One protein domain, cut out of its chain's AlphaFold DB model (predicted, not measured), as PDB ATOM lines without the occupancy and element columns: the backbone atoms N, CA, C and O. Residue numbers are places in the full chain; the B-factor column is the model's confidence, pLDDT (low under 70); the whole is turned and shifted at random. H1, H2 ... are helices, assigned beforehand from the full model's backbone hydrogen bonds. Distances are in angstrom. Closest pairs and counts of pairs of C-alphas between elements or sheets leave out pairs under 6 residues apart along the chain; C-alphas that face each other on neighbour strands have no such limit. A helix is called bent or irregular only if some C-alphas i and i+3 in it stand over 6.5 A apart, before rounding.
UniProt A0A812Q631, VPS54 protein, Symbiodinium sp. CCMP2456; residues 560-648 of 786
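AT A GLANCE: This is residues 560 to 648 of the 786 residues of the protein "VPS54 protein" of Symbiodinium sp. CCMP2456 (UniProt A0A812Q631). The long helix H5, with H2 packed on it, makes one side of a small cluster of crossed helices; H3 and H4, a crossed pair, make the other side, and H1 stands across one end between them. The link from H4 to H5 turns back at the other end. The printed part has 89 residues with five named helices, H1 to H5 in chain order, and no named strand; the class is all helix. It is compact, with a radius of gyration of the C-alphas of 12.6 A, and spans 36 by 28 by 24 A.

IN THESE COORDINATES: H5, residues 628 to 648, is 33.5 A long and ends with C-alpha 648 at (55.805, 13.206, 15.694). It is irregular, but only just, with C-alphas 631 and 634 6.8 A apart, and has a kink of 34 degrees near residue 638. H1, residues 560 to 576, is 23.8 A long and begins with C-alpha 560 at (41.854, 13.083, 25.543). H2 holds residues 579 to 585, H3 residues 595 to 604, and H4 residues 611 to 618.

HOW THE PARTS SIT: Residues 641 to 645 of H5 touch residues 565 to 569 of H1, about perpendicular at 74 degrees; the closest C-alphas, of Glu 566 and Ala 645, are 6.7 A apart. H5 touches H2 with residues 635 to 639 alone, closest at the C-alphas of Ala 579 and Leu 639, 7.4 A. H1, the hub, touches H2 only at the corner, closest at the C-alphas of Phe 576 and Met 582, 5.4 A. H1 and H4 only just touch, with 3 pairs of C-alphas within 8 A, closest at Asp 564 and Leu 614, 6.9 A. H3 touches H4 at a steep tilt of 60 degrees, opposite ways, closest at the C-alphas of Lys 595 and Phe 615, 6.8 A. H3 and H5 are apart. In H1, H2, H3 and H4 every O i to N i+4 pair is within hydrogen-bond range; in H5, 9 of 17 are.

THE WHOLE: The C-alphas farthest apart, of Thr 608 and Ser 627, are 36.5 A apart. The printed part has no cut, and no link is long. Residues 588 to 591 and 620 to 648 are under pLDDT 70; the mean of the printed part is 73.6.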
ATOM      1  N   GLY A 560      43.001  13.663  26.234       81.81
ATOM      2  CA  GLY A 560      41.854  13.083  25.543       81.81
ATOM      3  C   GLY A 560      41.541  13.785  24.222       81.81
ATOM      4  O   GLY A 560      41.187  13.106  23.273       81.81
ATOM      5  N   ILE A 561      41.717  15.111  24.126       83.12
ATOM      6  CA  ILE A 561      41.398  15.833  22.885       83.12
ATOM      7  C   ILE A 561      42.444  15.592  21.801       83.12
ATOM      8  O   ILE A 561      42.099  15.514  20.628       83.12
ATOM      9  N   GLY A 562      43.710  15.421  22.201       81.94
ATOM     10  CA  GLY A 562      44.787  15.022  21.297       81.94
ATOM     11  C   GLY A 562      44.515  13.648  20.694       81.94
ATOM     12  O   GLY A 562      44.552  13.505  19.477       81.94
ATOM     13  N   ARG A 563      44.130  12.675  21.534       82.75
ATOM     14  CA  ARG A 563      43.738  11.332  21.076       82.75
ATOM     15  C   ARG A 563      42.517  11.357  20.160       82.75
ATOM     16  O   ARG A 563      42.538  10.704  19.124       82.75
ATOM     17  N   ASP A 564      41.487  12.130  20.505       85.94
ATOM     18  CA  ASP A 564      40.279  12.260  19.680       85.94
ATOM     19  C   ASP A 564      40.608  12.880  18.303       85.94
ATOM     20  O   ASP A 564      40.106  12.422  17.276       85.94
ATOM     21  N   LEU A 565      41.493  13.888  18.257       86.56
ATOM     22  CA  LEU A 565      41.963  14.520  17.016       86.56
ATOM     23  C   LEU A 565      42.809  13.585  16.158       86.56
ATOM     24  O   LEU A 565      42.661  13.585  14.938       86.56
ATOM     25  N   GLU A 566      43.699  12.816  16.777       85.88
ATOM     26  CA  GLU A 566      44.572  11.875  16.082       85.88
ATOM     27  C   GLU A 566      43.784  10.683  15.534       85.88
ATOM     28  O   GLU A 566      43.918  10.349  14.358       85.88
ATOM     29  N   ALA A 567      42.878  10.114  16.333       88.88
ATOM     30  CA  ALA A 567      41.965   9.067  15.889       88.88
ATOM     31  C   ALA A 567      41.087   9.551  14.725       88.88
ATOM     32  O   ALA A 567      40.956   8.860  13.713       88.88
ATOM     33  N   PHE A 568      40.540  10.767  14.822       93.62
ATOM     34  CA  PHE A 568      39.791  11.373  13.725       93.62
ATOM     35  C   PHE A 568      40.662  11.597  12.484       93.62
ATOM     36  O   PHE A 568      40.232  11.282  11.377       93.62
ATOM     37  N   HIS A 569      41.903  12.073  12.646       92.06
ATOM     38  CA  HIS A 569      42.837  12.254  11.533       92.06
ATOM     39  C   HIS A 569      43.101  10.941  10.794       92.06
ATOM     40  O   HIS A 569      42.992  10.896   9.568       92.06
ATOM     41  N   GLN A 570      43.396   9.871  11.535       92.06
ATOM     42  CA  GLN A 570      43.650   8.555  10.956       92.06
ATOM     43  C   GLN A 570      42.432   8.042  10.193       92.06
ATOM     44  O   GLN A 570      42.564   7.605   9.053       92.06
ATOM     45  N   LYS A 571      41.223   8.208  10.742       95.12
ATOM     46  CA  LYS A 571      39.989   7.824  10.045       95.12
ATOM     47  C   LYS A 571      39.745   8.625   8.767       95.12
ATOM     48  O   LYS A 571      39.326   8.062   7.755       95.12
ATOM     49  N   ILE A 572      40.086   9.914   8.761       94.12
ATOM     50  CA  ILE A 572      40.034  10.737   7.547       94.12
ATOM     51  C   ILE A 572      41.045  10.250   6.501       94.12
ATOM     52  O   ILE A 572      40.713  10.198   5.314       94.12
ATOM     53  N   ILE A 573      42.266   9.895   6.908       93.31
ATOM     54  CA  ILE A 573      43.286   9.353   6.000       93.31
ATOM     55  C   ILE A 573      42.840   7.992   5.449       93.31
ATOM     56  O   ILE A 573      42.905   7.784   4.239       93.31
ATOM     57  N   GLU A 574      42.329   7.090   6.287       94.25
ATOM     58  CA  GLU A 574      41.810   5.782   5.868       94.25
ATOM     59  C   GLU A 574      40.691   5.932   4.826       94.25
ATOM     60  O   GLU A 574      40.725   5.292   3.772       94.25
ATOM     61  N   ARG A 575      39.720   6.819   5.086       96.44
ATOM     62  CA  ARG A 575      38.525   6.974   4.247       96.44
ATOM     63  C   ARG A 575      38.758   7.812   2.992       96.44
ATOM     64  O   ARG A 575      38.276   7.454   1.918       96.44
ATOM     65  N   PHE A 576      39.471   8.929   3.111       93.25
ATOM     66  CA  PHE A 576      39.614   9.926   2.043       93.25
ATOM     67  C   PHE A 576      41.039  10.015   1.477       93.25
ATOM     68  O   PHE A 576      41.295  10.829   0.589       93.25
ATOM     69  N   ARG A 577      41.986   9.194   1.958       94.50
ATOM     70  CA  ARG A 577      43.439   9.233   1.659       94.50
ATOM     71  C   ARG A 577      44.168  10.469   2.183       94.50
ATOM     72  O   ARG A 577      45.369  10.413   2.413       94.50
ATOM     73  N   SER A 578      43.471  11.590   2.354       93.12
ATOM     74  CA  SER A 578      43.993  12.801   2.983       93.12
ATOM     75  C   SER A 578      42.860  13.707   3.464       93.12
ATOM     76  O   SER A 578      41.778  13.743   2.871       93.12
ATOM     77  N   ALA A 579      43.143  14.541   4.467       87.00
ATOM     78  CA  ALA A 579      42.222  15.588   4.911       87.00
ATOM     79  C   ALA A 579      41.857  16.586   3.798       87.00
ATOM     80  O   ALA A 579      40.748  17.116   3.764       87.00
ATOM     81  N   LYS A 580      42.763  16.817   2.838       88.19
ATOM     82  CA  LYS A 580      42.504  17.676   1.675       88.19
ATOM     83  C   LYS A 580      41.418  17.091   0.767       88.19
ATOM     84  O   LYS A 580      40.556  17.833   0.304       88.19
ATOM     85  N   ASN A 581      41.445  15.781   0.531       91.00
ATOM     86  CA  ASN A 581      40.462  15.098  -0.314       91.00
ATOM     87  C   ASN A 581      39.080  15.053   0.337       91.00
ATOM     88  O   ASN A 581      38.086  15.270  -0.350       91.00
ATOM     89  N   MET A 582      39.023  14.842   1.655       92.06
ATOM     90  CA  MET A 582      37.784  14.969   2.428       92.06
ATOM     91  C   MET A 582      37.155  16.351   2.205       92.06
ATOM     92  O   MET A 582      35.999  16.453   1.808       92.06
ATOM     93  N   MET A 583      37.941  17.423   2.357       83.25
ATOM     94  CA  MET A 583      37.450  18.790   2.139       83.25
ATOM     95  C   MET A 583      37.020  19.063   0.691       83.25
ATOM     96  O   MET A 583      36.092  19.837   0.480       83.25
ATOM     97  N   LEU A 584      37.678  18.461  -0.308       87.62
ATOM     98  CA  LEU A 584      37.288  18.593  -1.719       87.62
ATOM     99  C   LEU A 584      35.955  17.903  -2.011       87.62
ATOM    100  O   LEU A 584      35.143  18.457  -2.745       87.62
ATOM    101  N   LYS A 585      35.727  16.725  -1.423       86.88
ATOM    102  CA  LYS A 585      34.499  15.947  -1.616       86.88
ATOM    103  C   LYS A 585      33.287  16.575  -0.919       86.88
ATOM    104  O   LYS A 585      32.187  16.476  -1.433       86.88
ATOM    105  N   MET A 586      33.496  17.266   0.202       82.12
ATOM    106  CA  MET A 586      32.433  17.950   0.958       82.12
ATOM    107  C   MET A 586      32.096  19.359   0.423       82.12
ATOM    108  O   MET A 586      31.305  20.087   1.031       82.12
ATOM    109  N   ARG A 587      32.725  19.799  -0.677       76.56
ATOM    110  CA  ARG A 587      32.664  21.186  -1.163       76.56
ATOM    111  C   ARG A 587      31.436  21.462  -2.039       76.56
ATOM    112  O   ARG A 587      31.573  21.979  -3.142       76.56
ATOM    113  N   ASP A 588      30.243  21.248  -1.499       63.19
ATOM    114  CA  ASP A 588      28.997  21.722  -2.110       63.19
ATOM    115  C   ASP A 588      28.630  23.091  -1.510       63.19
ATOM    116  O   ASP A 588      27.929  23.202  -0.497       63.19
ATOM    117  N   GLY A 589      29.198  24.158  -2.086       62.81
ATOM    118  CA  GLY A 589      28.703  25.538  -1.945       62.81
ATOM    119  C   GLY A 589      29.250  26.425  -0.811       62.81
ATOM    120  O   GLY A 589      28.947  27.615  -0.803       62.81
ATOM    121  N   GLY A 590      30.091  25.935   0.110       65.06
ATOM    122  CA  GLY A 590      30.640  26.751   1.210       65.06
ATOM    123  C   GLY A 590      31.970  26.229   1.761       65.06
ATOM    124  O   GLY A 590      32.224  25.031   1.736       65.06
ATOM    125  N   ALA A 591      32.853  27.127   2.219       63.44
ATOM    126  CA  ALA A 591      34.183  26.778   2.749       63.44
ATOM    127  C   ALA A 591      34.190  26.430   4.254       63.44
ATOM    128  O   ALA A 591      35.225  26.010   4.773       63.44
ATOM    129  N   ALA A 592      33.061  26.616   4.944       75.75
ATOM    130  CA  ALA A 592      32.894  26.284   6.353       75.75
ATOM    131  C   ALA A 592      32.179  24.935   6.493       75.75
ATOM    132  O   ALA A 592      31.197  24.667   5.798       75.75
ATOM    133  N   LEU A 593      32.689  24.095   7.390       81.75
ATOM    134  CA  LEU A 593      32.045  22.852   7.786       81.75
ATOM    135  C   LEU A 593      31.139  23.189   8.975       81.75
ATOM    136  O   LEU A 593      31.637  23.428  10.074       81.75
ATOM    137  N   ASP A 594      29.833  23.303   8.744       87.94
ATOM    138  CA  ASP A 594      28.888  23.472   9.847       87.94
ATOM    139  C   ASP A 594      28.826  22.197  10.705       87.94
ATOM    140  O   ASP A 594      29.349  21.138  10.340       87.94
ATOM    141  N   LYS A 595      28.187  22.291  11.876       91.31
ATOM    142  CA  LYS A 595      28.085  21.160  12.806       91.31
ATOM    143  C   LYS A 595      27.477  19.926  12.159       91.31
ATOM    144  O   LYS A 595      27.932  18.814  12.402       91.31
ATOM    145  N   LYS A 596      26.442  20.127  11.345       92.44
ATOM    146  CA  LYS A 596      25.717  19.039  10.700       92.44
ATOM    147  C   LYS A 596      26.636  18.281   9.740       92.44
ATOM    148  O   LYS A 596      26.772  17.070   9.873       92.44
ATOM    149  N   ARG A 597      27.342  18.997   8.864       89.69
ATOM    150  CA  ARG A 597      28.319  18.430   7.925       89.69
ATOM    151  C   ARG A 597      29.510  17.802   8.635       89.69
ATOM    152  O   ARG A 597      30.028  16.793   8.176       89.69
ATOM    153  N   PHE A 598      29.957  18.370   9.756       92.88
ATOM    154  CA  PHE A 598      31.001  17.744  10.565       92.88
ATOM    155  C   PHE A 598      30.569  16.380  11.101       92.88
ATOM    156  O   PHE A 598      31.320  15.417  10.980       92.88
ATOM    157  N   LEU A 599      29.355  16.284  11.645       93.56
ATOM    158  CA  LEU A 599      28.819  15.016  12.137       93.56
ATOM    159  C   LEU A 599      28.612  14.007  10.998       93.56
ATOM    160  O   LEU A 599      28.901  12.829  11.178       93.56
ATOM    161  N   GLU A 600      28.208  14.457   9.806       93.12
ATOM    162  CA  GLU A 600      28.158  13.613   8.602       93.12
ATOM    163  C   GLU A 600      29.546  13.057   8.241       93.12
ATOM    164  O   GLU A 600      29.680  11.865   7.968       93.12
ATOM    165  N   VAL A 601      30.603  13.877   8.317       93.38
ATOM    166  CA  VAL A 601      31.991  13.420   8.119       93.38
ATOM    167  C   VAL A 601      32.409  12.430   9.202       93.38
ATOM    168  O   VAL A 601      33.016  11.409   8.884       93.38
ATOM    169  N   CYS A 602      32.094  12.699  10.472       94.69
ATOM    170  CA  CYS A 602      32.395  11.773  11.560       94.69
ATOM    171  C   CYS A 602      31.714  10.416  11.349       94.69
ATOM    172  O   CYS A 602      32.369   9.383  11.516       94.69
ATOM    173  N   TYR A 603      30.459  10.428  10.897       95.31
ATOM    174  CA  TYR A 603      29.691   9.240  10.549       95.31
ATOM    175  C   TYR A 603      30.287   8.494   9.344       95.31
ATOM    176  O   TYR A 603      30.509   7.286   9.420       95.31
ATOM    177  N   GLU A 604      30.637   9.195   8.256       94.69
ATOM    178  CA  GLU A 604      31.286   8.596   7.077       94.69
ATOM    179  C   GLU A 604      32.652   7.970   7.396       94.69
ATOM    180  O   GLU A 604      33.027   6.954   6.804       94.69
ATOM    181  N   CYS A 605      33.395   8.581   8.319       94.69
ATOM    182  CA  CYS A 605      34.670   8.091   8.832       94.69
ATOM    183  C   CYS A 605      34.521   6.959   9.857       94.69
ATOM    184  O   CYS A 605      35.538   6.398  10.258       94.69
ATOM    185  N   GLN A 606      33.299   6.633  10.301       95.25
ATOM    186  CA  GLN A 606      33.042   5.719  11.424       95.25
ATOM    187  C   GLN A 606      33.847   6.102  12.675       95.25
ATOM    188  O   GLN A 606      34.468   5.268  13.337       95.25
ATOM    189  N   THR A 607      33.887   7.398  12.971       90.62
ATOM    190  CA  THR A 607      34.648   7.917  14.106       90.62
ATOM    191  C   THR A 607      33.906   7.580  15.394       90.62
ATOM    192  O   THR A 607      32.792   8.038  15.609       90.62
ATOM    193  N   THR A 608      34.508   6.787  16.274       83.94
ATOM    194  CA  THR A 608      33.931   6.476  17.587       83.94
ATOM    195  C   THR A 608      34.486   7.443  18.631       83.94
ATOM    196  O   THR A 608      35.696   7.465  18.846       83.94
ATOM    197  N   GLY A 609      33.640   8.246  19.283       82.19
ATOM    198  CA  GLY A 609      34.085   9.194  20.313       82.19
ATOM    199  C   GLY A 609      33.097  10.330  20.583       82.19
ATOM    200  O   GLY A 609      31.936  10.275  20.187       82.19
ATOM    201  N   ASN A 610      33.551  11.380  21.274       85.06
ATOM    202  CA  ASN A 610      32.733  12.563  21.551       85.06
ATOM    203  C   ASN A 610      32.851  13.580  20.401       85.06
ATOM    204  O   ASN A 610      33.570  14.575  20.495       85.06
ATOM    205  N   GLU A 611      32.134  13.318  19.308       90.81
ATOM    206  CA  GLU A 611      32.122  14.144  18.088       90.81
ATOM    207  C   GLU A 611      31.750  15.603  18.385       90.81
ATOM    208  O   GLU A 611      32.309  16.529  17.804       90.81
ATOM    209  N   ASN A 612      30.858  15.828  19.355       87.94
ATOM    210  CA  ASN A 612      30.489  17.170  19.800       87.94
ATOM    211  C   ASN A 612      31.681  17.919  20.408       87.94
ATOM    212  O   ASN A 612      31.890  19.082  20.083       87.94
ATOM    213  N   ARG A 613      32.481  17.259  21.250       85.25
ATOM    214  CA  ARG A 613      33.694  17.841  21.849       85.25
ATOM    215  C   ARG A 613      34.764  18.136  20.798       85.25
ATOM    216  O   ARG A 613      35.440  19.157  20.886       85.25
ATOM    217  N   LEU A 614      34.898  17.263  19.801       86.81
ATOM    218  CA  LEU A 614      35.824  17.449  18.687       86.81
ATOM    219  C   LEU A 614      35.397  18.625  17.796       86.81
ATOM    220  O   LEU A 614      36.213  19.490  17.475       86.81
ATOM    221  N   PHE A 615      34.107  18.699  17.463       88.25
ATOM    222  CA  PHE A 615      33.526  19.818  16.729       88.25
ATOM    223  C   PHE A 615      33.716  21.133  17.483       88.25
ATOM    224  O   PHE A 615      34.220  22.089  16.915       88.25
ATOM    225  N   GLU A 616      33.413  21.164  18.780       83.12
ATOM    226  CA  GLU A 616      33.605  22.339  19.635       83.12
ATOM    227  C   GLU A 616      35.060  22.788  19.763       83.12
ATOM    228  O   GLU A 616      35.308  23.916  20.167       83.12
ATOM    229  N   TYR A 617      36.032  21.927  19.470       81.50
ATOM    230  CA  TYR A 617      37.435  22.326  19.397       81.50
ATOM    231  C   TYR A 617      37.802  22.897  18.019       81.50
ATOM    232  O   TYR A 617      38.638  23.798  17.913       81.50
ATOM    233  N   LEU A 618      37.176  22.385  16.957       81.69
ATOM    234  CA  LEU A 618      37.465  22.743  15.567       81.69
ATOM    235  C   LEU A 618      36.680  23.969  15.070       81.69
ATOM    236  O   LEU A 618      37.270  24.818  14.404       81.69
ATOM    237  N   GLU A 619      35.395  24.080  15.420       78.62
ATOM    238  CA  GLU A 619      34.486  25.213  15.136       78.62
ATOM    239  C   GLU A 619      35.055  26.531  15.667       78.62
ATOM    240  O   GLU A 619      34.893  27.610  15.106       78.62
ATOM    241  N   ASP A 620      35.787  26.413  16.758       61.28
ATOM    242  CA  ASP A 620      36.117  27.496  17.648       61.28
ATOM    243  C   ASP A 620      37.466  28.158  17.254       61.28
ATOM    244  O   ASP A 620      37.933  29.091  17.902       61.28
ATOM    245  N   ARG A 621      38.119  27.774  16.150       58.03
ATOM    246  CA  ARG A 621      39.279  28.534  15.645       58.03
ATOM    247  C   ARG A 621      38.799  29.820  14.957       58.03
ATOM    248  O   ARG A 621      38.174  29.714  13.902       58.03
ATOM    249  N   PRO A 622      39.097  31.033  15.477       48.25
ATOM    250  CA  PRO A 622      38.708  32.259  14.796       48.25
ATOM    251  C   PRO A 622      39.396  32.309  13.429       48.25
ATOM    252  O   PRO A 622      40.620  32.423  13.326       48.25
ATOM    253  N   CYS A 623      38.606  32.235  12.363       45.16
ATOM    254  CA  CYS A 623      39.023  32.791  11.089       45.16
ATOM    255  C   CYS A 623      39.058  34.303  11.310       45.16
ATOM    256  O   CYS A 623      38.005  34.921  11.413       45.16
ATOM    257  N   ILE A 624      40.253  34.875  11.482       38.25
ATOM    258  CA  ILE A 624      40.429  36.324  11.619       38.25
ATOM    259  C   ILE A 624      39.698  36.986  10.443       38.25
ATOM    260  O   ILE A 624      39.966  36.675   9.280       38.25
ATOM    261  N   GLU A 625      38.705  37.812  10.761       37.91
ATOM    262  CA  GLU A 625      37.798  38.401   9.785       37.91
ATOM    263  C   GLU A 625      38.489  39.427   8.878       37.91
ATOM    264  O   GLU A 625      39.484  40.052   9.238       37.91
ATOM    265  N   THR A 626      37.843  39.637   7.725       37.31
ATOM    266  CA  THR A 626      38.033  40.693   6.710       37.31
ATOM    267  C   THR A 626      39.069  40.442   5.600       37.31
ATOM    268  O   THR A 626      40.090  41.103   5.480       37.31
ATOM    269  N   SER A 627      38.773  39.491   4.705       39.62
ATOM    270  CA  SER A 627      38.863  39.656   3.232       39.62
ATOM    271  C   SER A 627      38.698  38.308   2.521       39.62
ATOM    272  O   SER A 627      38.873  37.248   3.114       39.62
ATOM    273  N   ALA A 628      38.377  38.332   1.225       35.44
ATOM    274  CA  ALA A 628      38.120  37.152   0.391       35.44
ATOM    275  C   ALA A 628      39.265  36.107   0.346       35.44
ATOM    276  O   ALA A 628      39.035  34.973  -0.077       35.44
ATOM    277  N   LEU A 629      40.464  36.441   0.842       33.38
ATOM    278  CA  LEU A 629      41.595  35.520   1.006       33.38
ATOM    279  C   LEU A 629      41.493  34.609   2.253       33.38
ATOM    280  O   LEU A 629      42.220  33.618   2.334       33.38
ATOM    281  N   SER A 630      40.555  34.850   3.179       43.19
ATOM    282  CA  SER A 630      40.355  34.031   4.390       43.19
ATOM    283  C   SER A 630      39.670  32.679   4.140       43.19
ATOM    284  O   SER A 630      39.721  31.771   4.972       43.19
ATOM    285  N   ARG A 631      39.107  32.467   2.943       42.25
ATOM    286  CA  ARG A 631      38.413  31.222   2.556       42.25
ATOM    287  C   ARG A 631      39.352  30.009   2.404       42.25
ATOM    288  O   ARG A 631      38.884  28.878   2.328       42.25
ATOM    289  N   ILE A 632      40.673  30.229   2.412       42.12
ATOM    290  CA  ILE A 632      41.727  29.195   2.388       42.12
ATOM    291  C   ILE A 632      42.221  28.849   3.820       42.12
ATOM    292  O   ILE A 632      43.002  27.917   4.010       42.12
ATOM    293  N   GLN A 633      41.759  29.542   4.874       44.22
ATOM    294  CA  GLN A 633      42.292  29.382   6.239       44.22
ATOM    295  C   GLN A 633      41.599  28.327   7.121       44.22
ATOM    296  O   GLN A 633      42.292  27.762   7.965       44.22
ATOM    297  N   CYS A 634      40.340  27.931   6.880       44.38
ATOM    298  CA  CYS A 634      39.768  26.718   7.506       44.38
ATOM    299  C   CYS A 634      40.587  25.462   7.153       44.38
ATOM    300  O   CYS A 634      40.881  24.642   8.025       44.38
ATOM    301  N   LEU A 635      41.064  25.376   5.900       44.22
ATOM    302  CA  LEU A 635      42.026  24.364   5.448       44.22
ATOM    303  C   LEU A 635      43.320  24.427   6.265       44.22
ATOM    304  O   LEU A 635      43.810  23.393   6.700       44.22
ATOM    305  N   ARG A 636      43.859  25.623   6.544       47.91
ATOM    306  CA  ARG A 636      45.037  25.772   7.414       47.91
ATOM    307  C   ARG A 636      44.745  25.408   8.863       47.91
ATOM    308  O   ARG A 636      45.645  24.883   9.493       47.91
ATOM    309  N   GLY A 637      43.552  25.650   9.403       54.69
ATOM    310  CA  GLY A 637      43.173  25.269  10.768       54.69
ATOM    311  C   GLY A 637      43.207  23.753  10.966       54.69
ATOM    312  O   GLY A 637      43.964  23.265  11.802       54.69
ATOM    313  N   LEU A 638      42.483  23.014  10.127       53.09
ATOM    314  CA  LEU A 638      42.467  21.549  10.152       53.09
ATOM    315  C   LEU A 638      43.864  20.971   9.841       53.09
ATOM    316  O   LEU A 638      44.401  20.182  10.610       53.09
ATOM    317  N   LEU A 639      44.527  21.460   8.783       50.97
ATOM    318  CA  LEU A 639      45.871  21.005   8.397       50.97
ATOM    319  C   LEU A 639      46.968  21.407   9.396       50.97
ATOM    320  O   LEU A 639      47.995  20.747   9.448       50.97
ATOM    321  N   SER A 640      46.799  22.471  10.188       56.47
ATOM    322  CA  SER A 640      47.755  22.829  11.251       56.47
ATOM    323  C   SER A 640      47.473  22.130  12.576       56.47
ATOM    324  O   SER A 640      48.393  22.021  13.377       56.47
ATOM    325  N   ALA A 641      46.248  21.638  12.806       56.28
ATOM    326  CA  ALA A 641      45.995  20.628  13.833       56.28
ATOM    327  C   ALA A 641      46.670  19.299  13.445       56.28
ATOM    328  O   ALA A 641      47.343  18.695  14.269       56.28
ATOM    329  N   PHE A 642      46.589  18.915  12.168       55.53
ATOM    330  CA  PHE A 642      47.203  17.689  11.653       55.53
ATOM    331  C   PHE A 642      48.726  17.762  11.487       55.53
ATOM    332  O   PHE A 642      49.401  16.796  11.812       55.53
ATOM    333  N   ARG A 643      49.310  18.919  11.130       50.75
ATOM    334  CA  ARG A 643      50.778  19.112  11.145       50.75
ATOM    335  C   ARG A 643      51.408  18.898  12.526       50.75
ATOM    336  O   ARG A 643      52.576  18.538  12.581       50.75
ATOM    337  N   LEU A 644      50.672  19.140  13.617       51.25
ATOM    338  CA  LEU A 644      51.151  18.856  14.978       51.25
ATOM    339  C   LEU A 644      51.180  17.346  15.271       51.25
ATOM    340  O   LEU A 644      52.060  16.904  16.002       51.25
ATOM    341  N   ALA A 645      50.272  16.567  14.674       47.25
ATOM    342  CA  ALA A 645      50.288  15.105  14.746       47.25
ATOM    343  C   ALA A 645      51.371  14.505  13.823       47.25
ATOM    344  O   ALA A 645      52.146  13.656  14.252       47.25
ATOM    345  N   ASP A 646      51.515  15.018  12.594       40.03
ATOM    346  CA  ASP A 646      52.511  14.537  11.617       40.03
ATOM    347  C   ASP A 646      53.967  14.828  12.027       40.03
ATOM    348  O   ASP A 646      54.874  14.068  11.683       40.03
ATOM    349  N   MET A 647      54.223  15.903  12.785       37.06
ATOM    350  CA  MET A 647      55.575  16.224  13.266       37.06
ATOM    351  C   MET A 647      56.156  15.178  14.232       37.06
ATOM    352  O   MET A 647      57.373  15.141  14.383       37.06
ATOM    353  N   ARG A 648      55.332  14.306  14.833       42.53
ATOM    354  CA  ARG A 648      55.805  13.206  15.694       42.53
ATOM    355  C   ARG A 648      56.212  11.948  14.920       42.53
ATOM    356  O   ARG A 648      56.967  11.142  15.442       42.53
TER     357      ARG A 648